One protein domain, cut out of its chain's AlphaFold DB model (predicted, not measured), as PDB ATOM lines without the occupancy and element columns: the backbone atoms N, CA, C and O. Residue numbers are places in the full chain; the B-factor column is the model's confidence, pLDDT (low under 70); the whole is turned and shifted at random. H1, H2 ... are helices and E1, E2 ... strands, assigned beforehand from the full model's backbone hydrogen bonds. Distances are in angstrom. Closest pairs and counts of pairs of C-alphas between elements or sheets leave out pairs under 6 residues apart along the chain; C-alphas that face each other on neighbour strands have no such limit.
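Overview. This is residues 265 to 407 of the 564 residues of an uncharacterized protein of Haloferax sulfurifontis (UniProt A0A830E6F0). A small, twisted sheet of three strands has two helices over one face: H4 runs along edge strand E1, while H3 begins over the sheet with residues 309 to 317 and runs on beyond it through the middle of the domain. The short helices H1 and H2 pack on H3, and two long stretches, residues 278 to 299 and 388 to 407, have no named element. The printed part has 143 residues with the order H1 H2 H3 H4 E1 E2 E3; the sheet, E1 - E2 - E3, is antiparallel. The class is mixed, helices and strands, with under half of the residues in named elements. The whole is compact, with a radius of gyration of the C-alphas of 14.3 A, and spans 37 by 37 by 29 A.

Arrangement. Start with H1, residues 271 to 277, and H2, residues 300 to 305; both touch H3, residues 309 to 328. H1 touches residues 319 to 326 of H3, closest at the C-alphas of Ile 273 and Trp 323, 6.5 A, at a shallow tilt of 11 degrees, opposite ways. H2 and H3 form a helical hairpin, closest at the C-alphas of Phe 303 and Ala 312, 5.3 A. H3 is the hub, touching three helices; the third is H4, residues 337 to 351, at a steep tilt of 64 degrees, with the C-alphas of Ala 312 and Ile 348 closest at 6.4 A. Next come E1, residues 357 to 362, E2, residues 371 to 376, and E3, residues 382 to 387, a meander, each strand the antiparallel neighbour of the one before. Look for N 359 and O 374, 2.9 A, between E1 and E2, and N 373 and O 385, 3.0 A, between E2 and E3. H3 and H4 are on the same face, making two layers, helices on one face of a sheet, at heights over the sheet of 9.9 A and 8.4 A. Every O i to N i+4 pair is within hydrogen-bond range in H1 and H2, against 14 of 16 in H3 and 9 of 11 in H4.

Along the chain. Find C-alpha 271 at (8.362, 11.836, 35.624), where H1 begins. H3 runs 26.9 A from C-alpha 309 at (-10.316, 20.629, 16.306), with a kink of 27 degrees near residue 316. H4 is 20.8 A long, and E1, E2 and E3 are 17.7, 16.9 and 16.1 A; E3 ends at C-alpha 387, (-0.917, 26.052, 13.184).

Size, cuts and confidence. The C-alphas farthest apart, Gly 269 and Leu 366, are 40.3 A apart. The printed part has no cut, and the link from H1 to H2 is long, 22 residues. Mean pLDDT of the printed part is 74.9; residues 279 to 297, 329 to 339, 365 to 369, 389 to 393 and 395 to 403 are under 70.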
ATOM      1  N   GLY A 265      -1.779   9.964  27.287       78.56
ATOM      2  CA  GLY A 265      -2.540   9.169  28.246       78.56
ATOM      3  C   GLY A 265      -2.039   7.743  28.489       78.56
ATOM      4  O   GLY A 265      -2.811   6.927  28.998       78.56
ATOM      5  N   THR A 266      -0.767   7.456  28.199       83.62
ATOM      6  CA  THR A 266      -0.041   6.285  28.727       83.62
ATOM      7  C   THR A 266       1.053   6.717  29.710       83.62
ATOM      8  O   THR A 266       1.514   7.856  29.660       83.62
ATOM      9  N   ASP A 267       1.480   5.828  30.615       80.44
ATOM     10  CA  ASP A 267       2.652   6.068  31.475       80.44
ATOM     11  C   ASP A 267       3.935   5.848  30.663       80.44
ATOM     12  O   ASP A 267       4.230   4.735  30.223       80.44
ATOM     13  N   THR A 268       4.706   6.917  30.475       80.06
ATOM     14  CA  THR A 268       5.956   6.887  29.699       80.06
ATOM     15  C   THR A 268       7.175   6.466  30.518       80.06
ATOM     16  O   THR A 268       8.247   6.231  29.956       80.06
ATOM     17  N   GLY A 269       7.060   6.410  31.848       79.94
ATOM     18  CA  GLY A 269       8.181   6.232  32.771       79.94
ATOM     19  C   GLY A 269       9.072   7.470  32.961       79.94
ATOM     20  O   GLY A 269      10.052   7.390  33.707       79.94
ATOM     21  N   TYR A 270       8.755   8.613  32.336       81.06
ATOM     22  CA  TYR A 270       9.477   9.881  32.505       81.06
ATOM     23  C   TYR A 270       8.666  10.832  33.387       81.06
ATOM     24  O   TYR A 270       7.686  11.425  32.944       81.06
ATOM     25  N   SER A 271       9.099  11.031  34.634       82.50
ATOM     26  CA  SER A 271       8.362  11.836  35.624       82.50
ATOM     27  C   SER A 271       8.081  13.279  35.195       82.50
ATOM     28  O   SER A 271       7.122  13.871  35.672       82.50
ATOM     29  N   GLU A 272       8.906  13.848  34.315       79.56
ATOM     30  CA  GLU A 272       8.730  15.206  33.782       79.56
ATOM     31  C   GLU A 272       7.600  15.268  32.739       79.56
ATOM     32  O   GLU A 272       6.846  16.235  32.709       79.56
ATOM     33  N   ILE A 273       7.425  14.206  31.942       80.38
ATOM     34  CA  ILE A 273       6.319  14.074  30.984       80.38
ATOM     35  C   ILE A 273       5.006  13.817  31.735       80.38
ATOM     36  O   ILE A 273       4.000  14.465  31.454       80.38
ATOM     37  N   GLU A 274       5.018  12.936  32.739       82.00
ATOM     38  CA  GLU A 274       3.832  12.687  33.569       82.00
ATOM     39  C   GLU A 274       3.399  13.942  34.351       82.00
ATOM     40  O   GLU A 274       2.205  14.219  34.437       82.00
ATOM     41  N   ALA A 275       4.347  14.759  34.833       77.62
ATOM     42  CA  ALA A 275       4.047  16.027  35.504       77.62
ATOM     43  C   ALA A 275       3.410  17.085  34.580       77.62
ATOM     44  O   ALA A 275       2.668  17.942  35.061       77.62
ATOM     45  N   ILE A 276       3.664  17.040  33.267       76.44
ATOM     46  CA  ILE A 276       2.970  17.905  32.297       76.44
ATOM     47  C   ILE A 276       1.529  17.423  32.089       76.44
ATOM     48  O   ILE A 276       0.614  18.245  32.106       76.44
ATOM     49  N   LYS A 277       1.314  16.104  31.959       76.81
ATOM     50  CA  LYS A 277      -0.019  15.493  31.770       76.81
ATOM     51  C   LYS A 277      -0.949  15.623  32.973       76.81
ATOM     52  O   LYS A 277      -2.162  15.614  32.801       76.81
ATOM     53  N   SER A 278      -0.401  15.680  34.188       71.81
ATOM     54  CA  SER A 278      -1.178  15.933  35.407       71.81
ATOM     55  C   SER A 278      -1.334  17.426  35.722       71.81
ATOM     56  O   SER A 278      -1.989  17.787  36.701       71.81
ATOM     57  N   GLY A 279      -0.717  18.305  34.925       67.06
ATOM     58  CA  GLY A 279      -0.671  19.744  35.172       67.06
ATOM     59  C   GLY A 279       0.135  20.171  36.402       67.06
ATOM     60  O   GLY A 279       0.052  21.326  36.816       67.06
ATOM     61  N   GLU A 280       0.928  19.271  36.987       67.31
ATOM     62  CA  GLU A 280       1.848  19.571  38.091       67.31
ATOM     63  C   GLU A 280       3.010  20.479  37.657       67.31
ATOM     64  O   GLU A 280       3.544  21.239  38.472       67.31
ATOM     65  N   GLN A 281       3.383  20.431  36.376       64.31
ATOM     66  CA  GLN A 281       4.398  21.279  35.763       64.31
ATOM     67  C   GLN A 281       3.803  22.062  34.585       64.31
ATOM     68  O   GLN A 281       3.347  21.485  33.602       64.31
ATOM     69  N   GLY A 282       3.834  23.394  34.685       56.84
ATOM     70  CA  GLY A 282       3.400  24.287  33.609       56.84
ATOM     71  C   GLY A 282       4.331  24.242  32.396       56.84
ATOM     72  O   GLY A 282       5.542  24.004  32.525       56.84
ATOM     73  N   ILE A 283       3.766  24.511  31.222       58.97
ATOM     74  CA  ILE A 283       4.478  24.516  29.945       58.97
ATOM     75  C   ILE A 283       5.483  25.661  29.950       58.97
ATOM     76  O   ILE A 283       5.135  26.839  29.966       58.97
ATOM     77  N   SER A 284       6.759  25.294  30.048       50.56
ATOM     78  CA  SER A 284       7.763  26.184  30.637       50.56
ATOM     79  C   SER A 284       8.512  27.038  29.618       50.56
ATOM     80  O   SER A 284       9.091  28.060  30.000       50.56
ATOM     81  N   LYS A 285       8.585  26.596  28.355       51.53
ATOM     82  CA  LYS A 285       9.319  27.275  27.281       51.53
ATOM     83  C   LYS A 285       8.725  26.956  25.920       51.53
ATOM     84  O   LYS A 285       8.708  25.809  25.500       51.53
ATOM     85  N   TYR A 286       8.384  28.014  25.211       50.25
ATOM     86  CA  TYR A 286       8.220  28.018  23.770       50.25
ATOM     87  C   TYR A 286       9.611  28.279  23.122       50.25
ATOM     88  O   TYR A 286      10.322  29.180  23.594       50.25
ATOM     89  N   PRO A 287      10.068  27.511  22.110       45.75
ATOM     90  CA  PRO A 287      11.393  27.668  21.498       45.75
ATOM     91  C   PRO A 287      11.574  29.045  20.854       45.75
ATOM     92  O   PRO A 287      10.769  29.457  20.032       45.75
ATOM     93  N   ASN A 288      12.668  29.737  21.192       44.78
ATOM     94  CA  ASN A 288      13.007  31.106  20.757       44.78
ATOM     95  C   ASN A 288      12.239  32.263  21.435       44.78
ATOM     96  O   ASN A 288      12.446  33.421  21.074       44.78
ATOM     97  N   ALA A 289      11.441  32.009  22.481       45.50
ATOM     98  CA  ALA A 289      10.777  33.083  23.222       45.50
ATOM     99  C   ALA A 289      11.784  33.977  23.974       45.50
ATOM    100  O   ALA A 289      12.591  33.501  24.778       45.50
ATOM    101  N   SER A 290      11.690  35.299  23.794       41.56
ATOM    102  CA  SER A 290      12.461  36.288  24.574       41.56
ATOM    103  C   SER A 290      11.918  36.509  25.999       41.56
ATOM    104  O   SER A 290      12.498  37.259  26.788       41.56
ATOM    105  N   GLY A 291      10.828  35.820  26.352       46.47
ATOM    106  CA  GLY A 291      10.185  35.826  27.661       46.47
ATOM    107  C   GLY A 291       9.547  34.474  27.990       46.47
ATOM    108  O   GLY A 291       9.571  33.543  27.192       46.47
ATOM    109  N   ARG A 292       8.972  34.358  29.187       40.16
ATOM    110  CA  ARG A 292       8.246  33.161  29.624       40.16
ATOM    111  C   ARG A 292       6.759  33.334  29.308       40.16
ATOM    112  O   ARG A 292       6.069  33.999  30.073       40.16
ATOM    113  N   ARG A 293       6.282  32.742  28.206       44.88
ATOM    114  CA  ARG A 293       4.867  32.356  28.083       44.88
ATOM    115  C   ARG A 293       4.706  31.067  28.891       44.88
ATOM    116  O   ARG A 293       5.308  30.058  28.536       44.88
ATOM    117  N   ASP A 294       3.992  31.141  30.011       50.12
ATOM    118  CA  ASP A 294       3.551  29.953  30.743       50.12
ATOM    119  C   ASP A 294       2.355  29.376  29.986       50.12
ATOM    120  O   ASP A 294       1.245  29.883  30.115       50.12
ATOM    121  N   GLY A 295       2.583  28.348  29.168       48.44
ATOM    122  CA  GLY A 295       1.465  27.613  28.581       48.44
ATOM    123  C   GLY A 295       0.700  26.862  29.675       48.44
ATOM    124  O   GLY A 295       1.274  26.466  30.701       48.44
ATOM    125  N   GLY A 296      -0.598  26.659  29.456       53.03
ATOM    126  CA  GLY A 296      -1.441  25.888  30.366       53.03
ATOM    127  C   GLY A 296      -0.919  24.464  30.587       53.03
ATOM    128  O   GLY A 296      -0.157  23.924  29.796       53.03
ATOM    129  N   SER A 297      -1.327  23.834  31.684       60.81
ATOM    130  CA  SER A 297      -1.174  22.384  31.861       60.81
ATOM    131  C   SER A 297      -1.842  21.615  30.719       60.81
ATOM    132  O   SER A 297      -2.980  21.950  30.396       60.81
ATOM    133  N   PHE A 298      -1.241  20.537  30.209       77.25
ATOM    134  CA  PHE A 298      -1.980  19.601  29.357       77.25
ATOM    135  C   PHE A 298      -3.024  18.866  30.208       77.25
ATOM    136  O   PHE A 298      -2.662  18.207  31.181       77.25
ATOM    137  N   GLN A 299      -4.309  18.998  29.873       80.25
ATOM    138  CA  GLN A 299      -5.404  18.312  30.560       80.25
ATOM    139  C   GLN A 299      -5.912  17.172  29.677       80.25
ATOM    140  O   GLN A 299      -6.741  17.374  28.795       80.25
ATOM    141  N   LEU A 300      -5.399  15.962  29.919       83.38
ATOM    142  CA  LEU A 300      -5.684  14.779  29.099       83.38
ATOM    143  C   LEU A 300      -7.183  14.487  28.936       83.38
ATOM    144  O   LEU A 300      -7.605  14.092  27.854       83.38
ATOM    145  N   ASP A 301      -7.969  14.639  30.005       85.69
ATOM    146  CA  ASP A 301      -9.407  14.357  29.969       85.69
ATOM    147  C   ASP A 301     -10.190  15.445  29.215       85.69
ATOM    148  O   ASP A 301     -11.196  15.118  28.596       85.69
ATOM    149  N   GLU A 302      -9.731  16.700  29.208       87.75
ATOM    150  CA  GLU A 302     -10.347  17.762  28.394       87.75
ATOM    151  C   GLU A 302     -10.002  17.534  26.914       87.75
ATOM    152  O   GLU A 302     -10.900  17.381  26.093       87.75
ATOM    153  N   PHE A 303      -8.715  17.340  26.587       89.81
ATOM    154  CA  PHE A 303      -8.262  16.990  25.234       89.81
ATOM    155  C   PHE A 303      -9.012  15.786  24.650       89.81
ATOM    156  O   PHE A 303      -9.518  15.843  23.534       89.81
ATOM    157  N   ARG A 304      -9.142  14.699  25.422       90.31
ATOM    158  CA  ARG A 304      -9.866  13.493  24.991       90.31
ATOM    159  C   ARG A 304     -11.337  13.735  24.685       90.31
ATOM    160  O   ARG A 304     -11.916  12.948  23.946       90.31
ATOM    161  N   ASN A 305     -11.957  14.746  25.280       92.50
ATOM    162  CA  ASN A 305     -13.374  15.036  25.088       92.50
ATOM    163  C   ASN A 305     -13.624  16.277  24.224       92.50
ATOM    164  O   ASN A 305     -14.797  16.591  24.024       92.50
ATOM    165  N   ALA A 306     -12.564  16.903  23.693       92.00
ATOM    166  CA  ALA A 306     -12.625  18.096  22.860       92.00
ATOM    167  C   ALA A 306     -13.652  17.940  21.732       92.00
ATOM    168  O   ALA A 306     -13.599  16.975  20.966       92.00
ATOM    169  N   GLU A 307     -14.599  18.873  21.656       91.25
ATOM    170  CA  GLU A 307     -15.705  18.824  20.689       91.25
ATOM    171  C   GLU A 307     -15.306  19.441  19.337       91.25
ATOM    172  O   GLU A 307     -15.948  19.159  18.321       91.25
ATOM    173  N   THR A 308     -14.223  20.232  19.323       91.06
ATOM    174  CA  THR A 308     -13.683  20.911  18.135       91.06
ATOM    175  C   THR A 308     -12.191  20.656  17.926       91.06
ATOM    176  O   THR A 308     -11.448  20.390  18.877       91.06
ATOM    177  N   VAL A 309     -11.732  20.789  16.681       89.44
ATOM    178  CA  VAL A 309     -10.316  20.629  16.306       89.44
ATOM    179  C   VAL A 309      -9.449  21.715  16.944       89.44
ATOM    180  O   VAL A 309      -8.361  21.417  17.431       89.44
ATOM    181  N   GLY A 310      -9.945  22.949  17.049       86.19
ATOM    182  CA  GLY A 310      -9.280  24.050  17.748       86.19
ATOM    183  C   GLY A 310      -9.065  23.788  19.230       86.19
ATOM    184  O   GLY A 310      -7.963  23.997  19.728       86.19
ATOM    185  N   GLU A 311     -10.081  23.271  19.924       86.44
ATOM    186  CA  GLU A 311      -9.948  22.858  21.324       86.44
ATOM    187  C   GLU A 311      -8.917  21.728  21.468       86.44
ATOM    188  O   GLU A 311      -8.037  21.793  22.329       86.44
ATOM    189  N   ALA A 312      -8.971  20.717  20.596       89.50
ATOM    190  CA  ALA A 312      -7.996  19.630  20.592       89.50
ATOM    191  C   ALA A 312      -6.562  20.156  20.364       89.50
ATOM    192  O   ALA A 312      -5.633  19.748  21.070       89.50
ATOM    193  N   LEU A 313      -6.392  21.101  19.435       84.94
ATOM    194  CA  LEU A 313      -5.119  21.723  19.067       84.94
ATOM    195  C   LEU A 313      -4.551  22.620  20.180       84.94
ATOM    196  O   LEU A 313      -3.363  22.516  20.499       84.94
ATOM    197  N   ASP A 314      -5.394  23.426  20.832       80.69
ATOM    198  CA  ASP A 314      -5.037  24.254  21.995       80.69
ATOM    199  C   ASP A 314      -4.509  23.412  23.173       80.69
ATOM    200  O   ASP A 314      -3.632  23.870  23.912       80.69
ATOM    201  N   TRP A 315      -4.958  22.160  23.322       82.94
ATOM    202  CA  TRP A 315      -4.386  21.222  24.290       82.94
ATOM    203  C   TRP A 315      -3.115  20.517  23.789       82.94
ATOM    204  O   TRP A 315      -2.104  20.479  24.502       82.94
ATOM    205  N   VAL A 316      -3.153  19.903  22.602       84.25
ATOM    206  CA  VAL A 316      -2.109  18.958  22.160       84.25
ATOM    207  C   VAL A 316      -0.868  19.645  21.599       84.25
ATOM    208  O   VAL A 316       0.243  19.149  21.801       84.25
ATOM    209  N   HIS A 317      -1.012  20.809  20.961       80.50
ATOM    210  CA  HIS A 317       0.128  21.500  20.366       80.50
ATOM    211  C   HIS A 317       1.104  22.012  21.440       80.50
ATOM    212  O   HIS A 317       2.290  21.674  21.363       80.50
ATOM    213  N   PRO A 318       0.667  22.675  22.533       76.69
ATOM    214  CA  PRO A 318       1.557  22.975  23.651       76.69
ATOM    215  C   PRO A 318       2.177  21.715  24.283       76.69
ATOM    216  O   PRO A 318       3.341  21.745  24.698       76.69
ATOM    217  N   TYR A 319       1.456  20.589  24.340       81.38
ATOM    218  CA  TYR A 319       2.020  19.329  24.835       81.38
ATOM    219  C   TYR A 319       3.188  18.837  23.956       81.38
ATOM    220  O   TYR A 319       4.250  18.522  24.506       81.38
ATOM    221  N   LEU A 320       3.052  18.882  22.622       82.56
ATOM    222  CA  LEU A 320       4.108  18.544  21.650       82.56
ATOM    223  C   LEU A 320       5.405  19.318  21.911       82.56
ATOM    224  O   LEU A 320       6.469  18.706  22.029       82.56
ATOM    225  N   PHE A 321       5.319  20.637  22.103       77.12
ATOM    226  CA  PHE A 321       6.481  21.482  22.402       77.12
ATOM    227  C   PHE A 321       7.287  20.999  23.611       77.12
ATOM    228  O   PHE A 321       8.510  20.867  23.543       77.12
ATOM    229  N   ASN A 322       6.618  20.741  24.739       76.38
ATOM    230  CA  ASN A 322       7.311  20.384  25.982       76.38
ATOM    231  C   ASN A 322       7.810  18.951  25.948       76.38
ATOM    232  O   ASN A 322       8.907  18.681  26.440       76.38
ATOM    233  N   TRP A 323       7.022  18.055  25.355       81.25
ATOM    234  CA  TRP A 323       7.440  16.690  25.106       81.25
ATOM    235  C   TRP A 323       8.735  16.696  24.286       81.25
ATOM    236  O   TRP A 323       9.736  16.158  24.752       81.25
ATOM    237  N   GLN A 324       8.797  17.417  23.160       78.62
ATOM    238  CA  GLN A 324      10.024  17.499  22.361       78.62
ATOM    239  C   GLN A 324      11.176  18.156  23.129       78.62
ATOM    240  O   GLN A 324      12.277  17.619  23.123       78.62
ATOM    241  N   ILE A 325      10.954  19.253  23.863       75.69
ATOM    242  CA  ILE A 325      12.015  19.889  24.670       75.69
ATOM    243  C   ILE A 325      12.621  18.910  25.692       75.69
ATOM    244  O   ILE A 325      13.841  18.881  25.840       75.69
ATOM    245  N   ILE A 326      11.807  18.084  26.360       77.50
ATOM    246  CA  ILE A 326      12.285  17.052  27.301       77.50
ATOM    247  C   ILE A 326      13.036  15.922  26.576       77.50
ATOM    248  O   ILE A 326      13.933  15.298  27.146       77.50
ATOM    249  N   ARG A 327      12.667  15.624  25.327       78.69
ATOM    250  CA  ARG A 327      13.190  14.483  24.560       78.69
ATOM    251  C   ARG A 327      14.421  14.816  23.711       78.69
ATOM    252  O   ARG A 327      15.235  13.920  23.492       78.69
ATOM    253  N   THR A 328      14.571  16.063  23.261       73.19
ATOM    254  CA  THR A 328      15.567  16.488  22.255       73.19
ATOM    255  C   THR A 328      16.419  17.700  22.663       73.19
ATOM    256  O   THR A 328      17.294  18.106  21.896       73.19
ATOM    257  N   ASP A 329      16.184  18.290  23.845       67.00
ATOM    258  CA  ASP A 329      16.792  19.536  24.361       67.00
ATOM    259  C   ASP A 329      16.542  20.810  23.513       67.00
ATOM    260  O   ASP A 329      16.974  21.900  23.905       67.00
ATOM    261  N   LYS A 330      15.863  20.711  22.360       65.06
ATOM    262  CA  LYS A 330      15.707  21.815  21.390       65.06
ATOM    263  C   LYS A 330      14.260  22.253  21.160       65.06
ATOM    264  O   LYS A 330      14.036  23.453  21.010       65.06
ATOM    265  N   GLY A 331      13.309  21.317  21.201       65.25
ATOM    266  CA  GLY A 331      11.919  21.564  20.802       65.25
ATOM    267  C   GLY A 331      11.736  21.712  19.283       65.25
ATOM    268  O   GLY A 331      12.725  21.577  18.555       65.25
ATOM    269  N   PRO A 332      10.501  22.006  18.831       63.41
ATOM    270  CA  PRO A 332      10.172  22.199  17.425       63.41
ATOM    271  C   PRO A 332      11.033  23.254  16.732       63.41
ATOM    272  O   PRO A 332      11.389  24.282  17.322       63.41
ATOM    273  N   VAL A 333      11.337  23.006  15.459       62.47
ATOM    274  CA  VAL A 333      12.005  23.959  14.573       62.47
ATOM    275  C   VAL A 333      10.997  24.465  13.546       62.47
ATOM    276  O   VAL A 333      10.571  23.718  12.683       62.47
ATOM    277  N   SER A 334      10.703  25.763  13.580       57.31
ATOM    278  CA  SER A 334       9.766  26.478  12.688       57.31
ATOM    279  C   SER A 334       9.992  26.339  11.168       57.31
ATOM    280  O   SER A 334       9.250  26.919  10.386       57.31
ATOM    281  N   THR A 335      11.051  25.666  10.723       58.97
ATOM    282  CA  THR A 335      11.300  25.356   9.303       58.97
ATOM    283  C   THR A 335      11.015  23.887   8.980       58.97
ATOM    284  O   THR A 335      11.469  23.390   7.954       58.97
ATOM    285  N   GLU A 336      10.357  23.175   9.894       64.56
ATOM    286  CA  GLU A 336      10.056  21.742   9.840       64.56
ATOM    287  C   GLU A 336       8.549  21.497  10.090       64.56
ATOM    288  O   GLU A 336       8.156  20.409  10.499       64.56
ATOM    289  N   ASP A 337       7.691  22.495   9.837       66.12
ATOM    290  CA  ASP A 337       6.243  22.460  10.122       66.12
ATOM    291  C   ASP A 337       5.520  21.327   9.370       66.12
ATOM    292  O   ASP A 337       4.676  20.645   9.957       66.12
ATOM    293  N   ALA A 338       5.959  21.011   8.146       63.69
ATOM    294  CA  ALA A 338       5.545  19.826   7.387       63.69
ATOM    295  C   ALA A 338       5.817  18.478   8.102       63.69
ATOM    296  O   ALA A 338       5.161  17.484   7.810       63.69
ATOM    297  N   LEU A 339       6.754  18.416   9.061       66.75
ATOM    298  CA  LEU A 339       6.989  17.226   9.898       66.75
ATOM    299  C   LEU A 339       6.064  17.180  11.128       66.75
ATOM    300  O   LEU A 339       5.835  16.113  11.707       66.75
ATOM    301  N   TYR A 340       5.539  18.332  11.554       73.06
ATOM    302  CA  TYR A 340       4.684  18.450  12.736       73.06
ATOM    303  C   TYR A 340       3.190  18.377  12.405       73.06
ATOM    304  O   TYR A 340       2.444  17.852  13.231       73.06
ATOM    305  N   ALA A 341       2.768  18.780  11.200       77.69
ATOM    306  CA  ALA A 341       1.406  18.577  10.693       77.69
ATOM    307  C   ALA A 341       0.919  17.109  10.851       77.69
ATOM    308  O   ALA A 341      -0.027  16.901  11.615       77.69
ATOM    309  N   PRO A 342       1.617  16.074  10.323       76.50
ATOM    310  CA  PRO A 342       1.215  14.667  10.506       76.50
ATOM    311  C   PRO A 342       1.233  14.204  11.964       76.50
ATOM    312  O   PRO A 342       0.497  13.306  12.369       76.50
ATOM    313  N   THR A 343       2.111  14.801  12.777       80.56
ATOM    314  CA  THR A 343       2.229  14.473  14.202       80.56
ATOM    315  C   THR A 343       1.007  14.955  14.981       80.56
ATOM    316  O   THR A 343       0.558  14.267  15.897       80.56
ATOM    317  N   LEU A 344       0.485  16.135  14.639       83.62
ATOM    318  CA  LEU A 344      -0.665  16.749  15.300       83.62
ATOM    319  C   LEU A 344      -1.982  16.153  14.803       83.62
ATOM    320  O   LEU A 344      -2.830  15.832  15.633       83.62
ATOM    321  N   GLU A 345      -2.100  15.903  13.500       86.38
ATOM    322  CA  GLU A 345      -3.210  15.173  12.880       86.38
ATOM    323  C   GLU A 345      -3.421  13.809  13.552       86.38
ATOM    324  O   GLU A 345      -4.412  13.614  14.260       86.38
ATOM    325  N   ARG A 346      -2.419  12.917  13.500       83.94
ATOM    326  CA  ARG A 346      -2.483  11.603  14.167       83.94
ATOM    327  C   ARG A 346      -2.725  11.698  15.671       83.94
ATOM    328  O   ARG A 346      -3.397  10.844  16.242       83.94
ATOM    329  N   ALA A 347      -2.176  12.710  16.343       87.94
ATOM    330  CA  ALA A 347      -2.405  12.886  17.772       87.94
ATOM    331  C   ALA A 347      -3.874  13.208  18.087       87.94
ATOM    332  O   ALA A 347      -4.398  12.664  19.060       87.94
ATOM    333  N   ILE A 348      -4.534  14.046  17.282       90.50
ATOM    334  CA  ILE A 348      -5.953  14.391  17.438       90.50
ATOM    335  C   ILE A 348      -6.838  13.197  17.053       90.50
ATOM    336  O   ILE A 348      -7.688  12.794  17.852       90.50
ATOM    337  N   GLU A 349      -6.604  12.576  15.896       87.94
ATOM    338  CA  GLU A 349      -7.434  11.466  15.409       87.94
ATOM    339  C   GLU A 349      -7.331  10.204  16.286       87.94
ATOM    340  O   GLU A 349      -8.346   9.593  16.619       87.94
ATOM    341  N   GLU A 350      -6.123   9.810  16.718       87.06
ATOM    342  CA  GLU A 350      -5.935   8.575  17.497       87.06
ATOM    343  C   GLU A 350      -6.322   8.719  18.984       87.06
ATOM    344  O   GLU A 350      -6.544   7.708  19.656       87.06
ATOM    345  N   ASN A 351      -6.376   9.945  19.532       89.19
ATOM    346  CA  ASN A 351      -6.511  10.162  20.982       89.19
ATOM    347  C   ASN A 351      -7.684  11.054  21.424       89.19
ATOM    348  O   ASN A 351      -7.828  11.268  22.632       89.19
ATOM    349  N   THR A 352      -8.543  11.527  20.519       90.12
ATOM    350  CA  THR A 352      -9.838  12.128  20.888       90.12
ATOM    351  C   THR A 352     -10.963  11.084  20.873       90.12
ATOM    352  O   THR A 352     -10.959  10.133  20.096       90.12
ATOM    353  N   ASN A 353     -11.949  11.229  21.761       88.56
ATOM    354  CA  ASN A 353     -13.094  10.313  21.862       88.56
ATOM    355  C   ASN A 353     -14.225  10.651  20.877       88.56
ATOM    356  O   ASN A 353     -15.138   9.841  20.717       88.56
ATOM    357  N   GLN A 354     -14.209  11.852  20.288       86.31
ATOM    358  CA  GLN A 354     -15.324  12.373  19.494       86.31
ATOM    359  C   GLN A 354     -15.259  11.990  18.008       86.31
ATOM    360  O   GLN A 354     -16.255  12.149  17.309       86.31
ATOM    361  N   GLY A 355     -14.126  11.452  17.537       82.06
ATOM    362  CA  GLY A 355     -13.932  11.098  16.128       82.06
ATOM    363  C   GLY A 355     -13.801  12.325  15.229       82.06
ATOM    364  O   GLY A 355     -14.494  12.410  14.221       82.06
ATOM    365  N   LEU A 356     -12.951  13.275  15.630       88.62
ATOM    366  CA  LEU A 356     -12.590  14.424  14.802       88.62
ATOM    367  C   LEU A 356     -11.812  13.929  13.569       88.62
ATOM    368  O   LEU A 356     -10.874  13.150  13.729       88.62
ATOM    369  N   GLU A 357     -12.202  14.378  12.376       88.25
ATOM    370  CA  GLU A 357     -11.456  14.164  11.119       88.25
ATOM    371  C   GLU A 357     -10.537  15.384  10.921       88.25
ATOM    372  O   GLU A 357     -11.008  16.516  11.076       88.25
ATOM    373  N   VAL A 358      -9.249  15.194  10.616       88.62
ATOM    374  CA  VAL A 358      -8.260  16.291  10.541       88.62
ATOM    375  C   VAL A 358      -7.433  16.200   9.258       88.62
ATOM    376  O   VAL A 358      -7.069  15.112   8.833       88.62
ATOM    377  N   HIS A 359      -7.115  17.352   8.659       87.69
ATOM    378  CA  HIS A 359      -6.203  17.461   7.512       87.69
ATOM    379  C   HIS A 359      -5.294  18.678   7.709       87.69
ATOM    380  O   HIS A 359      -5.759  19.822   7.643       87.69
ATOM    381  N   ALA A 360      -4.012  18.458   7.986       85.44
ATOM    382  CA  ALA A 360      -3.021  19.524   8.158       85.44
ATOM    383  C   ALA A 360      -2.096  19.640   6.934       85.44
ATOM    384  O   ALA A 360      -1.883  18.653   6.249       85.44
ATOM    385  N   TRP A 361      -1.543  20.826   6.648       83.50
ATOM    386  CA  TRP A 361      -0.516  21.027   5.607       83.50
ATOM    387  C   TRP A 361       0.334  22.287   5.848       83.50
ATOM    388  O   TRP A 361      -0.046  23.173   6.615       83.50
ATOM    389  N   ASP A 362       1.508  22.373   5.210       79.19
ATOM    390  CA  ASP A 362       2.465  23.485   5.363       79.19
ATOM    391  C   ASP A 362       2.149  24.687   4.448       79.19
ATOM    392  O   ASP A 362       1.625  24.534   3.341       79.19
ATOM    393  N   VAL A 363       2.485  25.901   4.899       79.69
ATOM    394  CA  VAL A 363       2.238  27.171   4.197       79.69
ATOM    395  C   VAL A 363       3.434  28.117   4.339       79.69
ATOM    396  O   VAL A 363       3.672  28.726   5.382       79.69
ATOM    397  N   GLU A 364       4.164  28.329   3.242       73.19
ATOM    398  CA  GLU A 364       5.397  29.127   3.246       73.19
ATOM    399  C   GLU A 364       5.148  30.646   3.420       73.19
ATOM    400  O   GLU A 364       5.015  31.401   2.444       73.19
ATOM    401  N   THR A 365       5.167  31.127   4.665       69.75
ATOM    402  CA  THR A 365       5.227  32.562   4.988       69.75
ATOM    403  C   THR A 365       6.656  33.103   4.940       69.75
ATOM    404  O   THR A 365       7.647  32.389   5.115       69.75
ATOM    405  N   LEU A 366       6.810  34.404   4.661       68.44
ATOM    406  CA  LEU A 366       8.147  34.999   4.572       68.44
ATOM    407  C   LEU A 366       8.789  35.171   5.954       68.44
ATOM    408  O   LEU A 366       8.533  36.139   6.673       68.44
ATOM    409  N   GLY A 367       9.710  34.259   6.266       62.38
ATOM    410  CA  GLY A 367      10.552  34.317   7.461       62.38
ATOM    411  C   GLY A 367       9.907  33.738   8.717       62.38
ATOM    412  O   GLY A 367      10.396  34.016   9.810       62.38
ATOM    413  N   HIS A 368       8.841  32.952   8.562       69.56
ATOM    414  CA  HIS A 368       8.110  32.327   9.653       69.56
ATOM    415  C   HIS A 368       7.612  30.932   9.235       69.56
ATOM    416  O   HIS A 368       7.516  30.650   8.043       69.56
ATOM    417  N   GLY A 369       7.369  30.047  10.205       67.50
ATOM    418  CA  GLY A 369       6.705  28.757   9.991       67.50
ATOM    419  C   GLY A 369       5.217  28.877  10.272       67.50
ATOM    420  O   GLY A 369       4.827  29.511  11.260       67.50
ATOM    421  N   THR A 370       4.403  28.316   9.390       75.75
ATOM    422  CA  THR A 370       2.942  28.334   9.457       75.75
ATOM    423  C   THR A 370       2.411  27.145   8.680       75.75
ATOM    424  O   THR A 370       2.673  27.041   7.492       75.75
ATOM    425  N   GLY A 371       1.590  26.316   9.307       81.69
ATOM    426  CA  GLY A 371       0.700  25.396   8.616       81.69
ATOM    427  C   GLY A 371      -0.755  25.848   8.696       81.69
ATOM    428  O   GLY A 371      -1.129  26.713   9.499       81.69
ATOM    429  N   LEU A 372      -1.583  25.220   7.875       87.19
ATOM    430  CA  LEU A 372      -3.032  25.214   8.018       87.19
ATOM    431  C   LEU A 372      -3.480  23.855   8.542       87.19
ATOM    432  O   LEU A 372      -2.833  22.834   8.315       87.19
ATOM    433  N   ILE A 373      -4.593  23.862   9.264       88.81
ATOM    434  CA  ILE A 373      -5.247  22.656   9.753       88.81
ATOM    435  C   ILE A 373      -6.750  22.818   9.569       88.81
ATOM    436  O   ILE A 373      -7.392  23.667  10.194       88.81
ATOM    437  N   TYR A 374      -7.277  22.033   8.637       92.62
ATOM    438  CA  TYR A 374      -8.699  21.776   8.504       92.62
ATOM    439  C   TYR A 374      -9.089  20.685   9.499       92.62
ATOM    440  O   TYR A 374      -8.308  19.774   9.792       92.62
ATOM    441  N   GLY A 375     -10.331  20.719   9.952       92.00
ATOM    442  CA  GLY A 375     -10.970  19.490  10.360       92.00
ATOM    443  C   GLY A 375     -12.455  19.635  10.621       92.00
ATOM    444  O   GLY A 375     -13.053  20.708  10.510       92.00
ATOM    445  N   LYS A 376     -13.048  18.496  10.947       92.50
ATOM    446  CA  LYS A 376     -14.482  18.318  11.090       92.50
ATOM    447  C   LYS A 376     -14.803  17.956  12.526       92.50
ATOM    448  O   LYS A 376     -14.333  16.954  13.068       92.50
ATOM    449  N   ASN A 377     -15.605  18.811  13.133       92.25
ATOM    450  CA  ASN A 377     -15.978  18.758  14.531       92.25
ATOM    451  C   ASN A 377     -16.997  17.641  14.803       92.25
ATOM    452  O   ASN A 377     -17.654  17.119  13.899       92.25
ATOM    453  N   ALA A 378     -17.184  17.312  16.082       89.19
ATOM    454  CA  ALA A 378     -18.060  16.224  16.530       89.19
ATOM    455  C   ALA A 378     -19.542  16.385  16.119       89.19
ATOM    456  O   ALA A 378     -20.293  15.409  16.052       89.19
ATOM    457  N   ASP A 379     -19.982  17.622  15.867       90.81
ATOM    458  CA  ASP A 379     -21.330  17.960  15.403       90.81
ATOM    459  C   ASP A 379     -21.470  17.991  13.867       90.81
ATOM    460  O   ASP A 379     -22.579  18.171  13.355       90.81
ATOM    461  N   GLY A 380     -20.370  17.771  13.143       89.31
ATOM    462  CA  GLY A 380     -20.280  17.837  11.688       89.31
ATOM    463  C   GLY A 380     -20.013  19.235  11.125       89.31
ATOM    464  O   GLY A 380     -20.071  19.383   9.907       89.31
ATOM    465  N   SER A 381     -19.747  20.247  11.961       91.56
ATOM    466  CA  SER A 381     -19.234  21.538  11.481       91.56
ATOM    467  C   SER A 381     -17.786  21.415  10.997       91.56
ATOM    468  O   SER A 381     -16.999  20.656  11.556       91.56
ATOM    469  N   GLU A 382     -17.446  22.154   9.945       93.69
ATOM    470  CA  GLU A 382     -16.091  22.243   9.399       93.69
ATOM    471  C   GLU A 382     -15.398  23.494   9.949       93.69
ATOM    472  O   GLU A 382     -16.035  24.538  10.109       93.69
ATOM    473  N   GLU A 383     -14.098  23.405  10.222       92.88
ATOM    474  CA  GLU A 383     -13.287  24.562  10.594       92.88
ATOM    475  C   GLU A 383     -11.875  24.518   9.999       92.88
ATOM    476  O   GLU A 383     -11.280  23.458   9.821       92.88
ATOM    477  N   LEU A 384     -11.328  25.700   9.707       92.38
ATOM    478  CA  LEU A 384      -9.971  25.910   9.209       92.38
ATOM    479  C   LEU A 384      -9.238  26.911  10.104       92.38
ATOM    480  O   LEU A 384      -9.727  28.019  10.366       92.38
ATOM    481  N   ARG A 385      -8.048  26.518  10.560       89.06
ATOM    482  CA  ARG A 385      -7.222  27.267  11.516       89.06
ATOM    483  C   ARG A 385      -5.772  27.344  11.065       89.06
ATOM    484  O   ARG A 385      -5.319  26.566  10.227       89.06
ATOM    485  N   PHE A 386      -5.036  28.262  11.681       84.12
ATOM    486  CA  PHE A 386      -3.580  28.272  11.613       84.12
ATOM    487  C   PHE A 386      -2.952  27.377  12.677       84.12
ATOM    488  O   PHE A 386      -3.442  27.265  13.800       84.12
ATOM    489  N   MET A 387      -1.801  26.819  12.321       79.81
ATOM    490  CA  MET A 387      -0.917  26.052  13.184       79.81
ATOM    491  C   MET A 387       0.484  26.672  13.095       79.81
ATOM    492  O   MET A 387       1.057  26.748  12.017       79.81
ATOM    493  N   GLU A 388       1.046  27.142  14.207       73.62
ATOM    494  CA  GLU A 388       2.328  27.871  14.213       73.62
ATOM    495  C   GLU A 388       3.339  27.228  15.169       73.62
ATOM    496  O   GLU A 388       3.156  27.307  16.388       73.62
ATOM    497  N   THR A 389       4.446  26.654  14.674       63.56
ATOM    498  CA  THR A 389       5.423  25.984  15.563       63.56
ATOM    499  C   THR A 389       6.464  26.933  16.207       63.56
ATOM    500  O   THR A 389       7.585  26.557  16.560       63.56
ATOM    501  N   VAL A 390       6.078  28.191  16.462       58.16
ATOM    502  CA  VAL A 390       6.955  29.255  16.998       58.16
ATOM    503  C   VAL A 390       6.658  29.675  18.433       58.16
ATOM    504  O   VAL A 390       5.593  29.428  18.980       58.16
ATOM    505  N   ALA A 391       7.580  30.437  19.029       48.31
ATOM    506  CA  ALA A 391       7.428  30.978  20.377       48.31
ATOM    507  C   ALA A 391       6.416  32.105  20.586       48.31
ATOM    508  O   ALA A 391       5.984  32.356  21.718       48.31
ATOM    509  N   THR A 392       6.136  32.853  19.534       56.84
ATOM    510  CA  THR A 392       5.289  34.041  19.564       56.84
ATOM    511  C   THR A 392       4.341  33.955  18.381       56.84
ATOM    512  O   THR A 392       4.515  34.734  17.449       56.84
ATOM    513  N   PRO A 393       3.403  32.986  18.392       65.38
ATOM    514  CA  PRO A 393       2.447  32.835  17.311       65.38
ATOM    515  C   PRO A 393       1.733  34.164  17.086       65.38
ATOM    516  O   PRO A 393       1.199  34.756  18.034       65.38
ATOM    517  N   VAL A 394       1.785  34.637  15.844       71.00
ATOM    518  CA  VAL A 394       1.144  35.877  15.385       71.00
ATOM    519  C   VAL A 394      -0.377  35.773  15.523       71.00
ATOM    520  O   VAL A 394      -1.065  36.773  15.726       71.00
ATOM    521  N   THR A 395      -0.893  34.548  15.464       67.12
ATOM    522  CA  THR A 395      -2.300  34.189  15.650       67.12
ATOM    523  C   THR A 395      -2.785  34.239  17.106       67.12
ATOM    524  O   THR A 395      -3.989  34.316  17.335       67.12
ATOM    525  N   ALA A 396      -1.904  34.249  18.114       61.56
ATOM    526  CA  ALA A 396      -2.356  34.266  19.507       61.56
ATOM    527  C   ALA A 396      -2.954  35.626  19.903       61.56
ATOM    528  O   ALA A 396      -2.263  36.650  19.916       61.56
ATOM    529  N   THR A 397      -4.227  35.616  20.304       55.75
ATOM    530  CA  THR A 397      -4.919  36.813  20.803       55.75
ATOM    531  C   THR A 397      -4.444  37.209  22.212       55.75
ATOM    532  O   THR A 397      -3.691  36.493  22.871       55.75
ATOM    533  N   ALA A 398      -4.862  38.389  22.683       47.03
ATOM    534  CA  ALA A 398      -4.460  38.915  23.992       47.03
ATOM    535  C   ALA A 398      -5.175  38.264  25.197       47.03
ATOM    536  O   ALA A 398      -4.781  38.531  26.333       47.03
ATOM    537  N   ASP A 399      -6.208  37.446  24.967       50.06
ATOM    538  CA  ASP A 399      -6.794  36.580  25.991       50.06
ATOM    539  C   ASP A 399      -6.113  35.201  25.898       50.06
ATOM    540  O   ASP A 399      -6.268  34.492  24.906       50.06
ATOM    541  N   ASP A 400      -5.363  34.822  26.942       53.53
ATOM    542  CA  ASP A 400      -4.429  33.673  26.996       53.53
ATOM    543  C   ASP A 400      -5.069  32.262  26.821       53.53
ATOM    544  O   ASP A 400      -4.466  31.260  27.209       53.53
ATOM    545  N   GLN A 401      -6.306  32.151  26.321       52.78
ATOM    546  CA  GLN A 401      -7.085  30.903  26.277       52.78
ATOM    547  C   GLN A 401      -7.159  30.225  24.905       52.78
ATOM    548  O   GLN A 401      -7.388  29.022  24.885       52.78
ATOM    549  N   GLN A 402      -6.965  30.954  23.802       62.12
ATOM    550  CA  GLN A 402      -7.028  30.395  22.447       62.12
ATOM    551  C   GLN A 402      -5.724  30.697  21.705       62.12
ATOM    552  O   GLN A 402      -5.414  31.857  21.417       62.12
ATOM    553  N   LEU A 403      -4.941  29.651  21.433       68.56
ATOM    554  CA  LEU A 403      -3.663  29.745  20.719       68.56
ATOM    555  C   LEU A 403      -3.855  29.580  19.209       68.56
ATOM    556  O   LEU A 403      -3.045  30.101  18.449       68.56
ATOM    557  N   HIS A 404      -4.931  28.902  18.798       77.38
ATOM    558  CA  HIS A 404      -5.262  28.614  17.404       77.38
ATOM    559  C   HIS A 404      -6.623  29.244  17.049       77.38
ATOM    560  O   HIS A 404      -7.679  28.605  17.178       77.38
ATOM    561  N   PRO A 405      -6.649  30.531  16.659       77.88
ATOM    562  CA  PRO A 405      -7.867  31.183  16.197       77.88
ATOM    563  C   PRO A 405      -8.388  30.536  14.908       77.88
ATOM    564  O   PRO A 405      -7.690  29.767  14.239       77.88
ATOM    565  N   LEU A 406      -9.625  30.878  14.553       87.44
ATOM    566  CA  LEU A 406     -10.126  30.657  13.200       87.44
ATOM    567  C   LEU A 406      -9.269  31.452  12.206       87.44
ATOM    568  O   LEU A 406      -8.654  32.457  12.572       87.44
ATOM    569  N   ILE A 407      -9.194  30.992  10.957       89.12
ATOM    570  CA  ILE A 407      -8.265  31.558   9.973       89.12
ATOM    571  C   ILE A 407      -8.449  33.076   9.779       89.12
ATOM    572  O   ILE A 407      -7.458  33.804   9.751       89.12
TER     573      ILE A 407